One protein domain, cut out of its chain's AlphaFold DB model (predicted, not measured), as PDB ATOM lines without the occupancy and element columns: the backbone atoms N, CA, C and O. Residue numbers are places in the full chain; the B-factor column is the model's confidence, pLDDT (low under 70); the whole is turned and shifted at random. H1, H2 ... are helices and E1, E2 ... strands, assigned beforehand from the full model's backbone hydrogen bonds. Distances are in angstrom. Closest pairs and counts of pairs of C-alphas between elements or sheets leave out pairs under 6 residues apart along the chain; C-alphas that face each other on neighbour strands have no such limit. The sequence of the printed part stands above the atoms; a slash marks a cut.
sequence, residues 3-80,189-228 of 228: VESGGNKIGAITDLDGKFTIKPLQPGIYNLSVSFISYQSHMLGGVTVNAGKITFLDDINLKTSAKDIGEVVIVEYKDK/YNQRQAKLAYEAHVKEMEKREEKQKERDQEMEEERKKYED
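This is residues 3 to 80 and 189 to 228 of the 228 residues of the protein "Carboxypeptidase-like regulatory domain-containing protein" of Bacteroidetes bacterium (UniProt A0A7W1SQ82). What is the main picture? One long straight helix, H1, runs along one face of a small sheet, E3 E4 E5, as two layers, and residues 213 to 228, of which 213 to 227 belong to H1, stick out far beyond the body. A small hairpin, E1 and E2, packs on E3 through E1. What is its make-up? The printed part has 118 residues, with the order E1 E2 E3 E4 E5 H1 along the chain, a mixed class of helices and strands and a mixed sheet. How large is it? It is loose, with a radius of gyration of the C-alphas of 18.1 A, and spans 69 by 35 by 27 A.

Where are the strands? E1 is residues 3 to 5, from C-alpha 3 at (41.612, -27.254, 43.526), and E2 is 8 to 11. E3 is 28 to 34, 18.8 A long, E4 is 41 to 49, 21.7 A, bending by 66 degrees at residue 46, and E5 is 72 to 76. Where is the helix? H1 is residues 189 to 227, 57.3 A long, ending at C-alpha 227 (36.460, -72.888, 59.441).

How do strands pair? Hairpin E3 and E4 is antiparallel, with N 30 and O 47 at 2.8 A; E4 and E5 are parallel, with N 43 and O 73 at 2.9 A. Hairpin E1 and E2 is antiparallel, with N 3 and O 10 at 2.8 A. What touches E3? The closest C-alphas of E1 and E3, Val 3 and Leu 32, are 4.9 A apart; those of E3 and H1, Ile 29 and Gln 191, 5.8 A. How does H1 sit? It is on the sheet at a height of 8.5 A and runs along the strands, at 4 degrees to E3 on the local plane. In H1 every O i to N i+4 pair is within hydrogen-bond range.

Where is the cut? Residues 81 to 188 are not printed; C-alphas 80 and 189 are 23.2 A apart. Which links are long? E2 to E3 and E4 to E5. Where is confidence low? The pLDDT is under 70 at residues 52, 65 to 80 and 226 to 228.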
ATOM      1  N   VAL A   3      40.260 -27.239  44.093       88.12
ATOM      2  CA  VAL A   3      41.612 -27.254  43.526       88.12
ATOM      3  C   VAL A   3      42.596 -26.758  44.582       88.12
ATOM      4  O   VAL A   3      42.222 -26.014  45.494       88.12
ATOM      5  N   GLU A   4      43.860 -27.148  44.464       83.19
ATOM      6  CA  GLU A   4      44.928 -26.666  45.342       83.19
ATOM      7  C   GLU A   4      45.801 -25.645  44.608       83.19
ATOM      8  O   GLU A   4      46.266 -25.886  43.496       83.19
ATOM      9  N   SER A   5      46.018 -24.481  45.225       77.62
ATOM     10  CA  SER A   5      46.877 -23.422  44.692       77.62
ATOM     11  C   SER A   5      47.704 -22.812  45.818       77.62
ATOM     12  O   SER A   5      47.151 -22.299  46.790       77.62
ATOM     13  N   GLY A   6      49.035 -22.895  45.716       70.06
ATOM     14  CA  GLY A   6      49.945 -22.314  46.711       70.06
ATOM     15  C   GLY A   6      49.740 -22.838  48.139       70.06
ATOM     16  O   GLY A   6      49.903 -22.080  49.089       70.06
ATOM     17  N   GLY A   7      49.321 -24.101  48.295       71.38
ATOM     18  CA  GLY A   7      49.022 -24.717  49.596       71.38
ATOM     19  C   GLY A   7      47.624 -24.419  50.154       71.38
ATOM     20  O   GLY A   7      47.251 -24.979  51.181       71.38
ATOM     21  N   ASN A   8      46.825 -23.591  49.475       80.31
ATOM     22  CA  ASN A   8      45.445 -23.305  49.858       80.31
ATOM     23  C   ASN A   8      44.456 -24.114  49.010       80.31
ATOM     24  O   ASN A   8      44.615 -24.233  47.793       80.31
ATOM     25  N   LYS A   9      43.396 -24.620  49.650       86.12
ATOM     26  CA  LYS A   9      42.265 -25.262  48.969       86.12
ATOM     27  C   LYS A   9      41.257 -24.200  48.546       86.12
ATOM     28  O   LYS A   9      40.647 -23.557  49.397       86.12
ATOM     29  N   ILE A  10      41.069 -24.039  47.242       87.69
ATOM     30  CA  ILE A  10      40.060 -23.152  46.657       87.69
ATOM     31  C   ILE A  10      38.969 -24.046  46.077       87.69
ATOM     32  O   ILE A  10      39.226 -24.847  45.182       87.69
ATOM     33  N   GLY A  11      37.750 -23.953  46.597       88.75
ATOM     34  CA  GLY A  11      36.680 -24.868  46.216       88.75
ATOM     35  C   GLY A  11      35.300 -24.241  46.225       88.75
ATOM     36  O   GLY A  11      35.107 -23.114  46.671       88.75
ATOM     37  N   ALA A  12      34.346 -25.007  45.712       88.06
ATOM     38  CA  ALA A  12      32.935 -24.669  45.676       88.06
ATOM     39  C   ALA A  12      32.086 -25.902  46.016       88.06
ATOM     40  O   ALA A  12      32.498 -27.055  45.815       88.06
ATOM     41  N   ILE A  13      30.891 -25.637  46.539       87.38
ATOM     42  CA  ILE A  13      29.851 -26.640  46.766       87.38
ATOM     43  C   ILE A  13      29.039 -26.765  45.470       87.38
ATOM     44  O   ILE A  13      28.802 -25.764  44.796       87.38
ATOM     45  N   THR A  14      28.679 -27.992  45.100       88.00
ATOM     46  CA  THR A  14      27.812 -28.278  43.950       88.00
ATOM     47  C   THR A  14      26.357 -27.960  44.279       88.00
ATOM     48  O   THR A  14      25.932 -28.149  45.420       88.00
ATOM     49  N   ASP A  15      25.586 -27.501  43.297       87.50
ATOM     50  CA  ASP A  15      24.134 -27.364  43.434       87.50
ATOM     51  C   ASP A  15      23.406 -28.724  43.337       87.50
ATOM     52  O   ASP A  15      24.034 -29.782  43.252       87.50
ATOM     53  N   LEU A  16      22.069 -28.696  43.391       84.19
ATOM     54  CA  LEU A  16      21.216 -29.890  43.299       84.19
ATOM     55  C   LEU A  16      21.339 -30.611  41.948       84.19
ATOM     56  O   LEU A  16      21.122 -31.819  41.888       84.19
ATOM     57  N   ASP A  17      21.720 -29.884  40.896       81.06
ATOM     58  CA  ASP A  17      21.922 -30.409  39.546       81.06
ATOM     59  C   ASP A  17      23.384 -30.847  39.313       81.06
ATOM     60  O   ASP A  17      23.757 -31.207  38.197       81.06
ATOM     61  N   GLY A  18      24.238 -30.802  40.346       81.25
ATOM     62  CA  GLY A  18      25.648 -31.188  40.273       81.25
ATOM     63  C   GLY A  18      26.571 -30.144  39.637       81.25
ATOM     64  O   GLY A  18      27.758 -30.416  39.437       81.25
ATOM     65  N   LYS A  19      26.086 -28.935  39.341       86.62
ATOM     66  CA  LYS A  19      26.902 -27.864  38.757       86.62
ATOM     67  C   LYS A  19      27.723 -27.173  39.836       86.62
ATOM     68  O   LYS A  19      27.288 -26.980  40.970       86.62
ATOM     69  N   PHE A  20      28.930 -26.758  39.471       89.25
ATOM     70  CA  PHE A  20      29.821 -26.002  40.342       89.25
ATOM     71  C   PHE A  20      30.570 -24.934  39.551       89.25
ATOM     72  O   PHE A  20      30.700 -24.988  38.330       89.25
ATOM     73  N   THR A  21      31.076 -23.926  40.251       89.25
ATOM     74  CA  THR A  21      31.937 -22.897  39.664       89.25
ATOM     75  C   THR A  21      32.984 -22.497  40.687       89.25
ATOM     76  O   THR A  21      32.642 -22.064  41.783       89.25
ATOM     77  N   ILE A  22      34.261 -22.625  40.329       87.50
ATOM     78  CA  ILE A  22      35.384 -22.244  41.190       87.50
ATOM     79  C   ILE A  22      35.948 -20.920  40.681       87.50
ATOM     80  O   ILE A  22      36.481 -20.846  39.575       87.50
ATOM     81  N   LYS A  23      35.799 -19.862  41.480       83.19
ATOM     82  CA  LYS A  23      36.341 -18.519  41.228       83.19
ATOM     83  C   LYS A  23      36.752 -17.897  42.573       83.19
ATOM     84  O   LYS A  23      36.038 -18.122  43.548       83.19
ATOM     85  N   PRO A  24      37.818 -17.081  42.638       83.06
ATOM     86  CA  PRO A  24      38.772 -16.752  41.576       83.06
ATOM     87  C   PRO A  24      39.904 -17.790  41.463       83.06
ATOM     88  O   PRO A  24      40.378 -18.307  42.471       83.06
ATOM     89  N   LEU A  25      40.366 -18.056  40.238       83.50
ATOM     90  CA  LEU A  25      41.579 -18.836  39.968       83.50
ATOM     91  C   LEU A  25      42.512 -18.020  39.080       83.50
ATOM     92  O   LEU A  25      42.058 -17.336  38.160       83.50
ATOM     93  N   GLN A  26      43.808 -18.079  39.374       81.12
ATOM     94  CA  GLN A  26      44.818 -17.526  38.480       81.12
ATOM     95  C   GLN A  26      45.000 -18.457  37.270       81.12
ATOM     96  O   GLN A  26      44.688 -19.644  37.360       81.12
ATOM     97  N   PRO A  27      45.480 -17.948  36.125       80.94
ATOM     98  CA  PRO A  27      45.819 -18.799  34.990       80.94
ATOM     99  C   PRO A  27      46.908 -19.814  35.368       80.94
ATOM    100  O   PRO A  27      47.910 -19.456  35.990       80.94
ATOM    101  N   GLY A  28      46.717 -21.078  34.999       81.81
ATOM    102  CA  GLY A  28      47.626 -22.161  35.369       81.81
ATOM    103  C   GLY A  28      47.029 -23.552  35.185       81.81
ATOM    104  O   GLY A  28      45.898 -23.706  34.726       81.81
ATOM    105  N   ILE A  29      47.808 -24.570  35.550       81.69
ATOM    106  CA  ILE A  29      47.397 -25.977  35.518       81.69
ATOM    107  C   ILE A  29      47.070 -26.417  36.944       81.69
ATOM    108  O   ILE A  29      47.880 -26.234  37.852       81.69
ATOM    109  N   TYR A  30      45.890 -27.004  37.124       83.75
ATOM    110  CA  TYR A  30      45.362 -27.427  38.414       83.75
ATOM    111  C   TYR A  30      44.910 -28.882  38.383       83.75
ATOM    112  O   TYR A  30      44.447 -29.389  37.364       83.75
ATOM    113  N   ASN A  31      44.977 -29.535  39.539       84.88
ATOM    114  CA  ASN A  31      44.315 -30.811  39.752       84.88
ATOM    115  C   ASN A  31      42.998 -30.553  40.487       84.88
ATOM    116  O   ASN A  31      42.983 -29.916  41.543       84.88
ATOM    117  N   LEU A  32      41.895 -31.017  39.907       87.50
ATOM    118  CA  LEU A  32      40.557 -30.874  40.460       87.50
ATOM    119  C   LEU A  32      40.192 -32.120  41.256       87.50
ATOM    120  O   LEU A  32      40.176 -33.226  40.724       87.50
ATOM    121  N   SER A  33      39.823 -31.930  42.513       87.25
ATOM    122  CA  SER A  33      39.333 -32.988  43.384       87.25
ATOM    123  C   SER A  33      37.830 -32.846  43.611       87.25
ATOM    124  O   SER A  33      37.315 -31.803  44.032       87.25
ATOM    125  N   VAL A  34      37.114 -33.932  43.348       87.88
ATOM    126  CA  VAL A  34      35.679 -34.079  43.563       87.88
ATOM    127  C   VAL A  34      35.482 -35.179  44.601       87.88
ATOM    128  O   VAL A  34      36.003 -36.280  44.455       87.88
ATOM    129  N   SER A  35      34.725 -34.895  45.655       85.12
ATOM    130  CA  SER A  35      34.313 -35.906  46.624       85.12
ATOM    131  C   SER A  35      32.867 -35.676  47.037       85.12
ATOM    132  O   SER A  35      32.398 -34.534  47.091       85.12
ATOM    133  N   PHE A  36      32.167 -36.773  47.313       83.75
ATOM    134  CA  PHE A  36      30.811 -36.769  47.840       83.75
ATOM    135  C   PHE A  36      30.622 -37.948  48.800       83.75
ATOM    136  O   PHE A  36      31.320 -38.958  48.700       83.75
ATOM    137  N   ILE A  37      29.705 -37.810  49.757       80.81
ATOM    138  CA  ILE A  37      29.461 -38.829  50.786       80.81
ATOM    139  C   ILE A  37      28.968 -40.114  50.116       80.81
ATOM    140  O   ILE A  37      28.071 -40.055  49.284       80.81
ATOM    141  N   SER A  38      29.537 -41.262  50.497       73.88
ATOM    142  CA  SER A  38      29.214 -42.587  49.934       73.88
ATOM    143  C   SER A  38      29.590 -42.782  48.456       73.88
ATOM    144  O   SER A  38      29.210 -43.781  47.847       73.88
ATOM    145  N   TYR A  39      30.393 -41.879  47.891       80.56
ATOM    146  CA  TYR A  39      30.996 -42.024  46.569       80.56
ATOM    147  C   TYR A  39      32.517 -42.083  46.672       80.56
ATOM    148  O   TYR A  39      33.127 -41.545  47.597       80.56
ATOM    149  N   GLN A  40      33.130 -42.740  45.694       78.44
ATOM    150  CA  GLN A  40      34.573 -42.710  45.506       78.44
ATOM    151  C   GLN A  40      35.015 -41.285  45.152       78.44
ATOM    152  O   GLN A  40      34.340 -40.579  44.397       78.44
ATOM    153  N   SER A  41      36.136 -40.845  45.723       81.12
ATOM    154  CA  SER A  41      36.698 -39.539  45.373       81.12
ATOM    155  C   SER A  41      37.291 -39.607  43.966       81.12
ATOM    156  O   SER A  41      37.833 -40.626  43.557       81.12
ATOM    157  N   HIS A  42      37.188 -38.524  43.212       83.06
ATOM    158  CA  HIS A  42      37.677 -38.455  41.842       83.06
ATOM    159  C   HIS A  42      38.646 -37.287  41.710       83.06
ATOM    160  O   HIS A  42      38.331 -36.160  42.105       83.06
ATOM    161  N   MET A  43      39.824 -37.546  41.153       82.25
ATOM    162  CA  MET A  43      40.835 -36.532  40.879       82.25
ATOM    163  C   MET A  43      41.001 -36.397  39.369       82.25
ATOM    164  O   MET A  43      41.454 -37.312  38.689       82.25
ATOM    165  N   LEU A  44      40.619 -35.240  38.841       82.75
ATOM    166  CA  LEU A  44      40.858 -34.872  37.455       82.75
ATOM    167  C   LEU A  44      42.153 -34.050  37.395       82.75
ATOM    168  O   LEU A  44      42.189 -32.896  37.826       82.75
ATOM    169  N   GLY A  45      43.234 -34.667  36.925       81.62
ATOM    170  CA  GLY A  45      44.554 -34.044  36.843       81.62
ATOM    171  C   GLY A  45      44.722 -33.181  35.593       81.62
ATOM    172  O   GLY A  45      44.136 -33.480  34.559       81.62
ATOM    173  N   GLY A  46      45.542 -32.132  35.666       79.12
ATOM    174  CA  GLY A  46      45.976 -31.384  34.475       79.12
ATOM    175  C   GLY A  46      44.954 -30.404  33.882       79.12
ATOM    176  O   GLY A  46      45.071 -30.019  32.718       79.12
ATOM    177  N   VAL A  47      43.960 -29.964  34.656       82.88
ATOM    178  CA  VAL A  47      42.968 -28.978  34.204       82.88
ATOM    179  C   VAL A  47      43.649 -27.640  33.932       82.88
ATOM    180  O   VAL A  47      44.188 -27.010  34.842       82.88
ATOM    181  N   THR A  48      43.593 -27.178  32.682       81.69
ATOM    182  CA  THR A  48      44.207 -25.906  32.282       81.69
ATOM    183  C   THR A  48      43.209 -24.752  32.387       81.69
ATOM    184  O   THR A  48      42.164 -24.738  31.731       81.69
ATOM    185  N   VAL A  49      43.547 -23.743  33.187       83.06
ATOM    186  CA  VAL A  49      42.783 -22.501  33.352       83.06
ATOM    187  C   VAL A  49      43.497 -21.384  32.600       83.06
ATOM    188  O   VAL A  49      44.626 -21.029  32.928       83.06
ATOM    189  N   ASN A  50      42.833 -20.826  31.586       77.88
ATOM    190  CA  ASN A  50      43.382 -19.736  30.775       77.88
ATOM    191  C   ASN A  50      42.890 -18.369  31.282       77.88
ATOM    192  O   ASN A  50      41.777 -18.248  31.795       77.88
ATOM    193  N   ALA A  51      43.692 -17.319  31.093       72.44
ATOM    194  CA  ALA A  51      43.291 -15.958  31.438       72.44
ATOM    195  C   ALA A  51      42.072 -15.506  30.617       72.44
ATOM    196  O   ALA A  51      42.019 -15.708  29.405       72.44
ATOM    197  N   GLY A  52      41.085 -14.891  31.276       67.62
ATOM    198  CA  GLY A  52      39.925 -14.282  30.611       67.62
ATOM    199  C   GLY A  52      38.960 -15.260  29.925       67.62
ATOM    200  O   GLY A  52      38.017 -14.811  29.280       67.62
ATOM    201  N   LYS A  53      39.155 -16.577  30.069       73.19
ATOM    202  CA  LYS A  53      38.286 -17.609  29.490       73.19
ATOM    203  C   LYS A  53      37.762 -18.547  30.576       73.19
ATOM    204  O   LYS A  53      38.469 -18.883  31.519       73.19
ATOM    205  N   ILE A  54      36.517 -18.994  30.420       79.00
ATOM    206  CA  ILE A  54      35.936 -20.044  31.261       79.00
ATOM    207  C   ILE A  54      36.400 -21.403  30.721       79.00
ATOM    208  O   ILE A  54      36.174 -21.719  29.551       79.00
ATOM    209  N   THR A  55      37.050 -22.204  31.567       83.19
ATOM    210  CA  THR A  55      37.332 -23.613  31.268       83.19
ATOM    211  C   THR A  55      36.095 -24.434  31.623       83.19
ATOM    212  O   THR A  55      35.751 -24.562  32.796       83.19
ATOM    213  N   PHE A  56      35.415 -24.965  30.607       82.56
ATOM    214  CA  PHE A  56      34.303 -25.893  30.791       82.56
ATOM    215  C   PHE A  56      34.837 -27.315  30.921       82.56
ATOM    216  O   PHE A  56      35.636 -27.754  30.094       82.56
ATOM    217  N   LEU A  57      34.383 -28.016  31.951       82.25
ATOM    218  CA  LEU A  57      34.692 -29.422  32.178       82.25
ATOM    219  C   LEU A  57      33.544 -30.284  31.656       82.25
ATOM    220  O   LEU A  57      32.397 -29.838  31.646       82.25
ATOM    221  N   ASP A  58      33.871 -31.496  31.219       77.81
ATOM    222  CA  ASP A  58      32.868 -32.515  30.913       77.81
ATOM    223  C   ASP A  58      32.281 -33.101  32.206       77.81
ATOM    224  O   ASP A  58      32.832 -32.914  33.296       77.81
ATOM    225  N   ASP A  59      31.157 -33.808  32.081       78.81
ATOM    226  CA  ASP A  59      30.453 -34.389  33.222       78.81
ATOM    227  C   ASP A  59      31.339 -35.401  33.968       78.81
ATOM    228  O   ASP A  59      31.794 -36.406  33.412       78.81
ATOM    229  N   ILE A  60      31.569 -35.141  35.258       80.94
ATOM    230  CA  ILE A  60      32.362 -36.006  36.136       80.94
ATOM    231  C   ILE A  60      31.411 -36.968  36.848       80.94
ATOM    232  O   ILE A  60      30.746 -36.604  37.817       80.94
ATOM    233  N   ASN A  61      31.363 -38.214  36.378       80.62
ATOM    234  CA  ASN A  61      30.524 -39.255  36.967       80.62
ATOM    235  C   ASN A  61      31.265 -39.977  38.099       80.62
ATOM    236  O   ASN A  61      32.265 -40.658  37.866       80.62
ATOM    237  N   LEU A  62      30.757 -39.855  39.327       80.88
ATOM    238  CA  LEU A  62      31.302 -40.558  40.488       80.88
ATOM    239  C   LEU A  62      30.733 -41.977  40.593       80.88
ATOM    240  O   LEU A  62      29.540 -42.198  40.387       80.88
ATOM    241  N   LYS A  63      31.575 -42.933  40.986       77.12
ATOM    242  CA  LYS A  63      31.150 -44.303  41.297       77.12
ATOM    243  C   LYS A  63      30.754 -44.425  42.768       77.12
ATOM    244  O   LYS A  63      31.404 -43.850  43.644       77.12
ATOM    245  N   THR A  64      29.697 -45.185  43.047       73.31
ATOM    246  CA  THR A  64      29.240 -45.457  44.416       73.31
ATOM    247  C   THR A  64      30.279 -46.288  45.168       73.31
ATOM    248  O   THR A  64      30.718 -47.331  44.684       73.31
ATOM    249  N   SER A  65      30.650 -45.857  46.375       66.06
ATOM    250  CA  SER A  65      31.554 -46.599  47.260       66.06
ATOM    251  C   SER A  65      30.746 -47.676  47.994       66.06
ATOM    252  O   SER A  65      30.269 -47.472  49.105       66.06
ATOM    253  N   ALA A  66      30.492 -48.805  47.323       56.38
ATOM    254  CA  ALA A  66      29.692 -49.905  47.877       56.38
ATOM    255  C   ALA A  66      30.527 -50.969  48.620       56.38
ATOM    256  O   ALA A  66      29.956 -51.805  49.317       56.38
ATOM    257  N   LYS A  67      31.861 -50.956  48.479       52.75
ATOM    258  CA  LYS A  67      32.758 -51.946  49.106       52.75
ATOM    259  C   LYS A  67      34.123 -51.398  49.526       52.75
ATOM    260  O   LYS A  67      34.625 -51.817  50.560       52.75
ATOM    261  N   ASP A  68      34.648 -50.401  48.816       50.56
ATOM    262  CA  ASP A  68      35.974 -49.842  49.088       50.56
ATOM    263  C   ASP A  68      35.894 -48.362  49.474       50.56
ATOM    264  O   ASP A  68      35.662 -47.469  48.648       50.56
ATOM    265  N   ILE A  69      36.079 -48.101  50.768       50.53
ATOM    266  CA  ILE A  69      36.318 -46.766  51.318       50.53
ATOM    267  C   ILE A  69      37.776 -46.423  50.991       50.53
ATOM    268  O   ILE A  69      38.667 -46.709  51.785       50.53
ATOM    269  N   GLY A  70      38.048 -45.850  49.815       52.06
ATOM    270  CA  GLY A  70      39.394 -45.333  49.537       52.06
ATOM    271  C   GLY A  70      39.862 -45.286  48.088       52.06
ATOM    272  O   GLY A  70      40.899 -44.675  47.848       52.06
ATOM    273  N   GLU A  71      39.139 -45.873  47.133       52.00
ATOM    274  CA  GLU A  71      39.552 -45.799  45.729       52.00
ATOM    275  C   GLU A  71      39.358 -44.366  45.205       52.00
ATOM    276  O   GLU A  71      38.254 -43.811  45.252       52.00
ATOM    277  N   VAL A  72      40.454 -43.746  44.761       57.69
ATOM    278  CA  VAL A  72      40.450 -42.448  44.084       57.69
ATOM    279  C   VAL A  72      40.642 -42.705  42.601       57.69
ATOM    280  O   VAL A  72      41.707 -43.157  42.188       57.69
ATOM    281  N   VAL A  73      39.630 -42.399  41.792       62.12
ATOM    282  CA  VAL A  73      39.752 -42.524  40.335       62.12
ATOM    283  C   VAL A  73      40.504 -41.308  39.807       62.12
ATOM    284  O   VAL A  73      40.076 -40.169  40.010       62.12
ATOM    285  N   ILE A  74      41.632 -41.560  39.144       58.62
ATOM    286  CA  ILE A  74      42.467 -40.530  38.535       58.62
ATOM    287  C   ILE A  74      42.199 -40.516  37.032       58.62
ATOM    288  O   ILE A  74      42.415 -41.512  36.343       58.62
ATOM    289  N   VAL A  75      41.741 -39.377  36.524       68.56
ATOM    290  CA  VAL A  75      41.555 -39.151  35.086       68.56
ATOM    291  C   VAL A  75      42.390 -37.949  34.680       68.56
ATOM    292  O   VAL A  75      42.431 -36.941  35.385       68.56
ATOM    293  N   GLU A  76      43.070 -38.046  33.545       63.19
ATOM    294  CA  GLU A  76      43.806 -36.924  32.975       63.19
ATOM    295  C   GLU A  76      42.858 -36.052  32.146       63.19
ATOM    296  O   GLU A  76      42.118 -36.538  31.286       63.19
ATOM    297  N   TYR A  77      42.856 -34.750  32.414       63.12
ATOM    298  CA  TYR A  77      42.106 -33.786  31.628       63.12
ATOM    299  C   TYR A  77      42.740 -33.647  30.246       63.12
ATOM    300  O   TYR A  77      43.895 -33.243  30.102       63.12
ATOM    301  N   LYS A  78      41.953 -33.935  29.209       60.09
ATOM    302  CA  LYS A  78      42.339 -33.705  27.820       60.09
ATOM    303  C   LYS A  78      41.633 -32.461  27.311       60.09
ATOM    304  O   LYS A  78      40.408 -32.437  27.208       60.09
ATOM    305  N   ASP A  79      42.407 -31.439  26.964       61.78
ATOM    306  CA  ASP A  79      41.837 -30.232  26.377       61.78
ATOM    307  C   ASP A  79      41.101 -30.546  25.069       61.78
ATOM    308  O   ASP A  79      41.590 -31.288  24.209       61.78
ATOM    309  N   LYS A  80      39.915 -29.947  24.905       60.78
ATOM    310  CA  LYS A  80      39.147 -30.067  23.664       60.78
ATOM    311  C   LYS A  80      39.928 -29.398  22.536       60.78
ATOM    312  O   LYS A  80      40.154 -28.191  22.562       60.78
ATOM    313  N   TYR A 189      56.357 -23.409  36.535       80.06
ATOM    314  CA  TYR A 189      56.305 -23.665  37.972       80.06
ATOM    315  C   TYR A 189      55.016 -24.399  38.350       80.06
ATOM    316  O   TYR A 189      55.079 -25.441  39.004       80.06
ATOM    317  N   ASN A 190      53.865 -23.910  37.884       75.19
ATOM    318  CA  ASN A 190      52.566 -24.517  38.161       75.19
ATOM    319  C   ASN A 190      52.455 -25.920  37.553       75.19
ATOM    320  O   ASN A 190      52.020 -26.839  38.241       75.19
ATOM    321  N   GLN A 191      52.932 -26.124  36.321       77.69
ATOM    322  CA  GLN A 191      52.986 -27.444  35.684       77.69
ATOM    323  C   GLN A 191      53.835 -28.425  36.506       77.69
ATOM    324  O   GLN A 191      53.427 -29.561  36.749       77.69
ATOM    325  N   ARG A 192      55.000 -27.978  36.993       82.12
ATOM    326  CA  ARG A 192      55.869 -28.789  37.853       82.12
ATOM    327  C   ARG A 192      55.195 -29.133  39.180       82.12
ATOM    328  O   ARG A 192      55.265 -30.286  39.591       82.12
ATOM    329  N   GLN A 193      54.563 -28.167  39.850       79.88
ATOM    330  CA  GLN A 193      53.858 -28.425  41.111       79.88
ATOM    331  C   GLN A 193      52.676 -29.378  40.907       79.88
ATOM    332  O   GLN A 193      52.529 -30.327  41.672       79.88
ATOM    333  N   ALA A 194      51.889 -29.190  39.844       77.25
ATOM    334  CA  ALA A 194      50.778 -30.071  39.503       77.25
ATOM    335  C   ALA A 194      51.251 -31.508  39.239       77.25
ATOM    336  O   ALA A 194      50.637 -32.450  39.743       77.25
ATOM    337  N   LYS A 195      52.371 -31.676  38.521       81.62
ATOM    338  CA  LYS A 195      52.988 -32.984  38.268       81.62
ATOM    339  C   LYS A 195      53.496 -33.644  39.552       81.62
ATOM    340  O   LYS A 195      53.224 -34.815  39.778       81.62
ATOM    341  N   LEU A 196      54.190 -32.899  40.411       85.00
ATOM    342  CA  LEU A 196      54.674 -33.422  41.694       85.00
ATOM    343  C   LEU A 196      53.520 -33.840  42.612       85.00
ATOM    344  O   LEU A 196      53.582 -34.905  43.222       85.00
ATOM    345  N   ALA A 197      52.462 -33.029  42.688       78.50
ATOM    346  CA  ALA A 197      51.265 -33.352  43.458       78.50
ATOM    347  C   ALA A 197      50.564 -34.604  42.908       78.50
ATOM    348  O   ALA A 197      50.150 -35.468  43.676       78.50
ATOM    349  N   TYR A 198      50.482 -34.729  41.581       77.44
ATOM    350  CA  TYR A 198      49.945 -35.912  40.916       77.44
ATOM    351  C   TYR A 198      50.750 -37.175  41.263       77.44
ATOM    352  O   TYR A 198      50.187 -38.158  41.733       77.44
ATOM    353  N   GLU A 199      52.075 -37.134  41.110       83.81
ATOM    354  CA  GLU A 199      52.961 -38.261  41.427       83.81
ATOM    355  C   GLU A 199      52.919 -38.646  42.914       83.81
ATOM    356  O   GLU A 199      52.972 -39.830  43.249       83.81
ATOM    357  N   ALA A 200      52.821 -37.665  43.816       83.75
ATOM    358  CA  ALA A 200      52.667 -37.917  45.246       83.75
ATOM    359  C   ALA A 200      51.353 -38.651  45.546       83.75
ATOM    360  O   ALA A 200      51.363 -39.643  46.274       83.75
ATOM    361  N   HIS A 201      50.248 -38.219  44.932       76.81
ATOM    362  CA  HIS A 201      48.952 -38.874  45.087       76.81
ATOM    363  C   HIS A 201      48.940 -40.306  44.548       76.81
ATOM    364  O   HIS A 201      48.429 -41.193  45.228       76.81
ATOM    365  N   VAL A 202      49.540 -40.558  43.379       81.94
ATOM    366  CA  VAL A 202      49.655 -41.919  42.822       81.94
ATOM    367  C   VAL A 202      50.423 -42.835  43.781       81.94
ATOM    368  O   VAL A 202      49.951 -43.920  44.104       81.94
ATOM    369  N   LYS A 203      51.547 -42.368  44.340       84.12
ATOM    370  CA  LYS A 203      52.323 -43.143  45.324       84.12
ATOM    371  C   LYS A 203      51.559 -43.420  46.617       84.12
ATOM    372  O   LYS A 203      51.742 -44.468  47.231       84.12
ATOM    373  N   GLU A 204      50.749 -42.473  47.089       82.69
ATOM    374  CA  GLU A 204      49.898 -42.700  48.262       82.69
ATOM    375  C   GLU A 204      48.810 -43.739  47.986       82.69
ATOM    376  O   GLU A 204      48.489 -44.523  48.878       82.69
ATOM    377  N   MET A 205      48.268 -43.758  46.768       74.75
ATOM    378  CA  MET A 205      47.288 -44.750  46.338       74.75
ATOM    379  C   MET A 205      47.894 -46.150  46.275       74.75
ATOM    380  O   MET A 205      47.356 -47.052  46.907       74.75
ATOM    381  N   GLU A 206      49.048 -46.314  45.628       81.81
ATOM    382  CA  GLU A 206      49.752 -47.604  45.545       81.81
ATOM    383  C   GLU A 206      50.023 -48.187  46.942       81.81
ATOM    384  O   GLU A 206      49.677 -49.332  47.223       81.81
ATOM    385  N   LYS A 207      50.521 -47.362  47.874       83.94
ATOM    386  CA  LYS A 207      50.739 -47.776  49.273       83.94
ATOM    387  C   LYS A 207      49.455 -48.187  49.992       83.94
ATOM    388  O   LYS A 207      49.478 -49.053  50.866       83.94
ATOM    389  N   ARG A 208      48.336 -47.518  49.700       78.56
ATOM    390  CA  ARG A 208      47.034 -47.856  50.291       78.56
ATOM    391  C   ARG A 208      46.496 -49.158  49.715       78.56
ATOM    392  O   ARG A 208      45.979 -49.954  50.488       78.56
ATOM    393  N   GLU A 209      46.655 -49.390  48.414       80.56
ATOM    394  CA  GLU A 209      46.276 -50.647  47.765       80.56
ATOM    395  C   GLU A 209      47.090 -51.832  48.288       80.56
ATOM    396  O   GLU A 209      46.519 -52.885  48.559       80.56
ATOM    397  N   GLU A 210      48.401 -51.671  48.471       83.06
ATOM    398  CA  GLU A 210      49.260 -52.697  49.078       83.06
ATOM    399  C   GLU A 210      48.785 -53.041  50.493       83.06
ATOM    400  O   GLU A 210      48.519 -54.202  50.792       83.06
ATOM    401  N   LYS A 211      48.548 -52.024  51.329       82.94
ATOM    402  CA  LYS A 211      48.030 -52.214  52.689       82.94
ATOM    403  C   LYS A 211      46.625 -52.831  52.719       82.94
ATOM    404  O   LYS A 211      46.280 -53.533  53.666       82.94
ATOM    405  N   GLN A 212      45.788 -52.542  51.724       76.69
ATOM    406  CA  GLN A 212      44.461 -53.149  51.596       76.69
ATOM    407  C   GLN A 212      44.593 -54.641  51.276       76.69
ATOM    408  O   GLN A 212      43.981 -55.453  51.959       76.69
ATOM    409  N   LYS A 213      45.463 -55.004  50.323       82.69
ATOM    410  CA  LYS A 213      45.746 -56.402  49.967       82.69
ATOM    411  C   LYS A 213      46.315 -57.191  51.144       82.69
ATOM    412  O   LYS A 213      45.896 -58.322  51.351       82.69
ATOM    413  N   GLU A 214      47.218 -56.596  51.921       83.19
ATOM    414  CA  GLU A 214      47.736 -57.205  53.154       83.19
ATOM    415  C   GLU A 214      46.610 -57.463  54.167       83.19
ATOM    416  O   GLU A 214      46.472 -58.576  54.664       83.19
ATOM    417  N   ARG A 215      45.740 -56.474  54.413       80.19
ATOM    418  CA  ARG A 215      44.589 -56.630  55.320       80.19
ATOM    419  C   ARG A 215      43.579 -57.667  54.831       80.19
ATOM    420  O   ARG A 215      42.997 -58.376  55.646       80.19
ATOM    421  N   ASP A 216      43.350 -57.743  53.526       81.94
ATOM    422  CA  ASP A 216      42.439 -58.720  52.931       81.94
ATOM    423  C   ASP A 216      43.014 -60.141  53.035       81.94
ATOM    424  O   ASP A 216      42.272 -61.076  53.332       81.94
ATOM    425  N   GLN A 217      44.335 -60.296  52.877       82.25
ATOM    426  CA  GLN A 217      45.043 -61.559  53.108       82.25
ATOM    427  C   GLN A 217      44.974 -61.987  54.579       82.25
ATOM    428  O   GLN A 217      44.599 -63.126  54.848       82.25
ATOM    429  N   GLU A 218      45.236 -61.081  55.529       82.00
ATOM    430  CA  GLU A 218      45.097 -61.352  56.971       82.00
ATOM    431  C   GLU A 218      43.665 -61.788  57.334       82.00
ATOM    432  O   GLU A 218      43.466 -62.765  58.052       82.00
ATOM    433  N   MET A 219      42.648 -61.110  56.791       76.69
ATOM    434  CA  MET A 219      41.236 -61.455  57.002       76.69
ATOM    435  C   MET A 219      40.862 -62.820  56.407       76.69
ATOM    436  O   MET A 219      40.017 -63.531  56.958       76.69
ATOM    437  N   GLU A 220      41.450 -63.191  55.267       79.69
ATOM    438  CA  GLU A 220      41.229 -64.493  54.637       79.69
ATOM    439  C   GLU A 220      41.925 -65.625  55.412       79.69
ATOM    440  O   GLU A 220      41.351 -66.704  55.574       79.69
ATOM    441  N   GLU A 221      43.124 -65.376  55.941       82.62
ATOM    442  CA  GLU A 221      43.838 -66.293  56.834       82.62
ATOM    443  C   GLU A 221      43.097 -66.491  58.164       82.62
ATOM    444  O   GLU A 221      42.928 -67.628  58.613       82.62
ATOM    445  N   GLU A 222      42.580 -65.416  58.769       79.50
ATOM    446  CA  GLU A 222      41.737 -65.507  59.963       79.50
ATOM    447  C   GLU A 222      40.446 -66.283  59.690       79.50
ATOM    448  O   GLU A 222      40.084 -67.145  60.486       79.50
ATOM    449  N   ARG A 223      39.769 -66.050  58.555       74.00
ATOM    450  CA  ARG A 223      38.573 -66.821  58.170       74.00
ATOM    451  C   ARG A 223      38.853 -68.316  58.070       74.00
ATOM    452  O   ARG A 223      38.092 -69.098  58.632       74.00
ATOM    453  N   LYS A 224      39.955 -68.707  57.421       77.00
ATOM    454  CA  LYS A 224      40.352 -70.121  57.298       77.00
ATOM    455  C   LYS A 224      40.626 -70.764  58.659       77.00
ATOM    456  O   LYS A 224      40.300 -71.925  58.852       77.00
ATOM    457  N   LYS A 225      41.146 -70.005  59.627       75.50
ATOM    458  CA  LYS A 225      41.414 -70.488  60.991       75.50
ATOM    459  C   LYS A 225      40.153 -70.776  61.821       75.50
ATOM    460  O   LYS A 225      40.247 -71.505  62.801       75.50
ATOM    461  N   TYR A 226      39.007 -70.188  61.474       65.69
ATOM    462  CA  TYR A 226      37.723 -70.421  62.155       65.69
ATOM    463  C   TYR A 226      36.801 -71.404  61.407       65.69
ATOM    464  O   TYR A 226      35.716 -71.698  61.908       65.69
ATOM    465  N   GLU A 227      37.198 -71.881  60.222       61.44
ATOM    466  CA  GLU A 227      36.460 -72.888  59.441       61.44
ATOM    467  C   GLU A 227      36.949 -74.338  59.678       61.44
ATOM    468  O   GLU A 227      36.236 -75.262  59.283       61.44
ATOM    469  N   ASP A 228      38.083 -74.531  60.371       50.84
ATOM    470  CA  ASP A 228      38.598 -75.821  60.892       50.84
ATOM    471  C   ASP A 228      38.223 -76.044  62.374       50.84
ATOM    472  O   ASP A 228      37.922 -77.204  62.749       50.84
TER     473      ASP A 228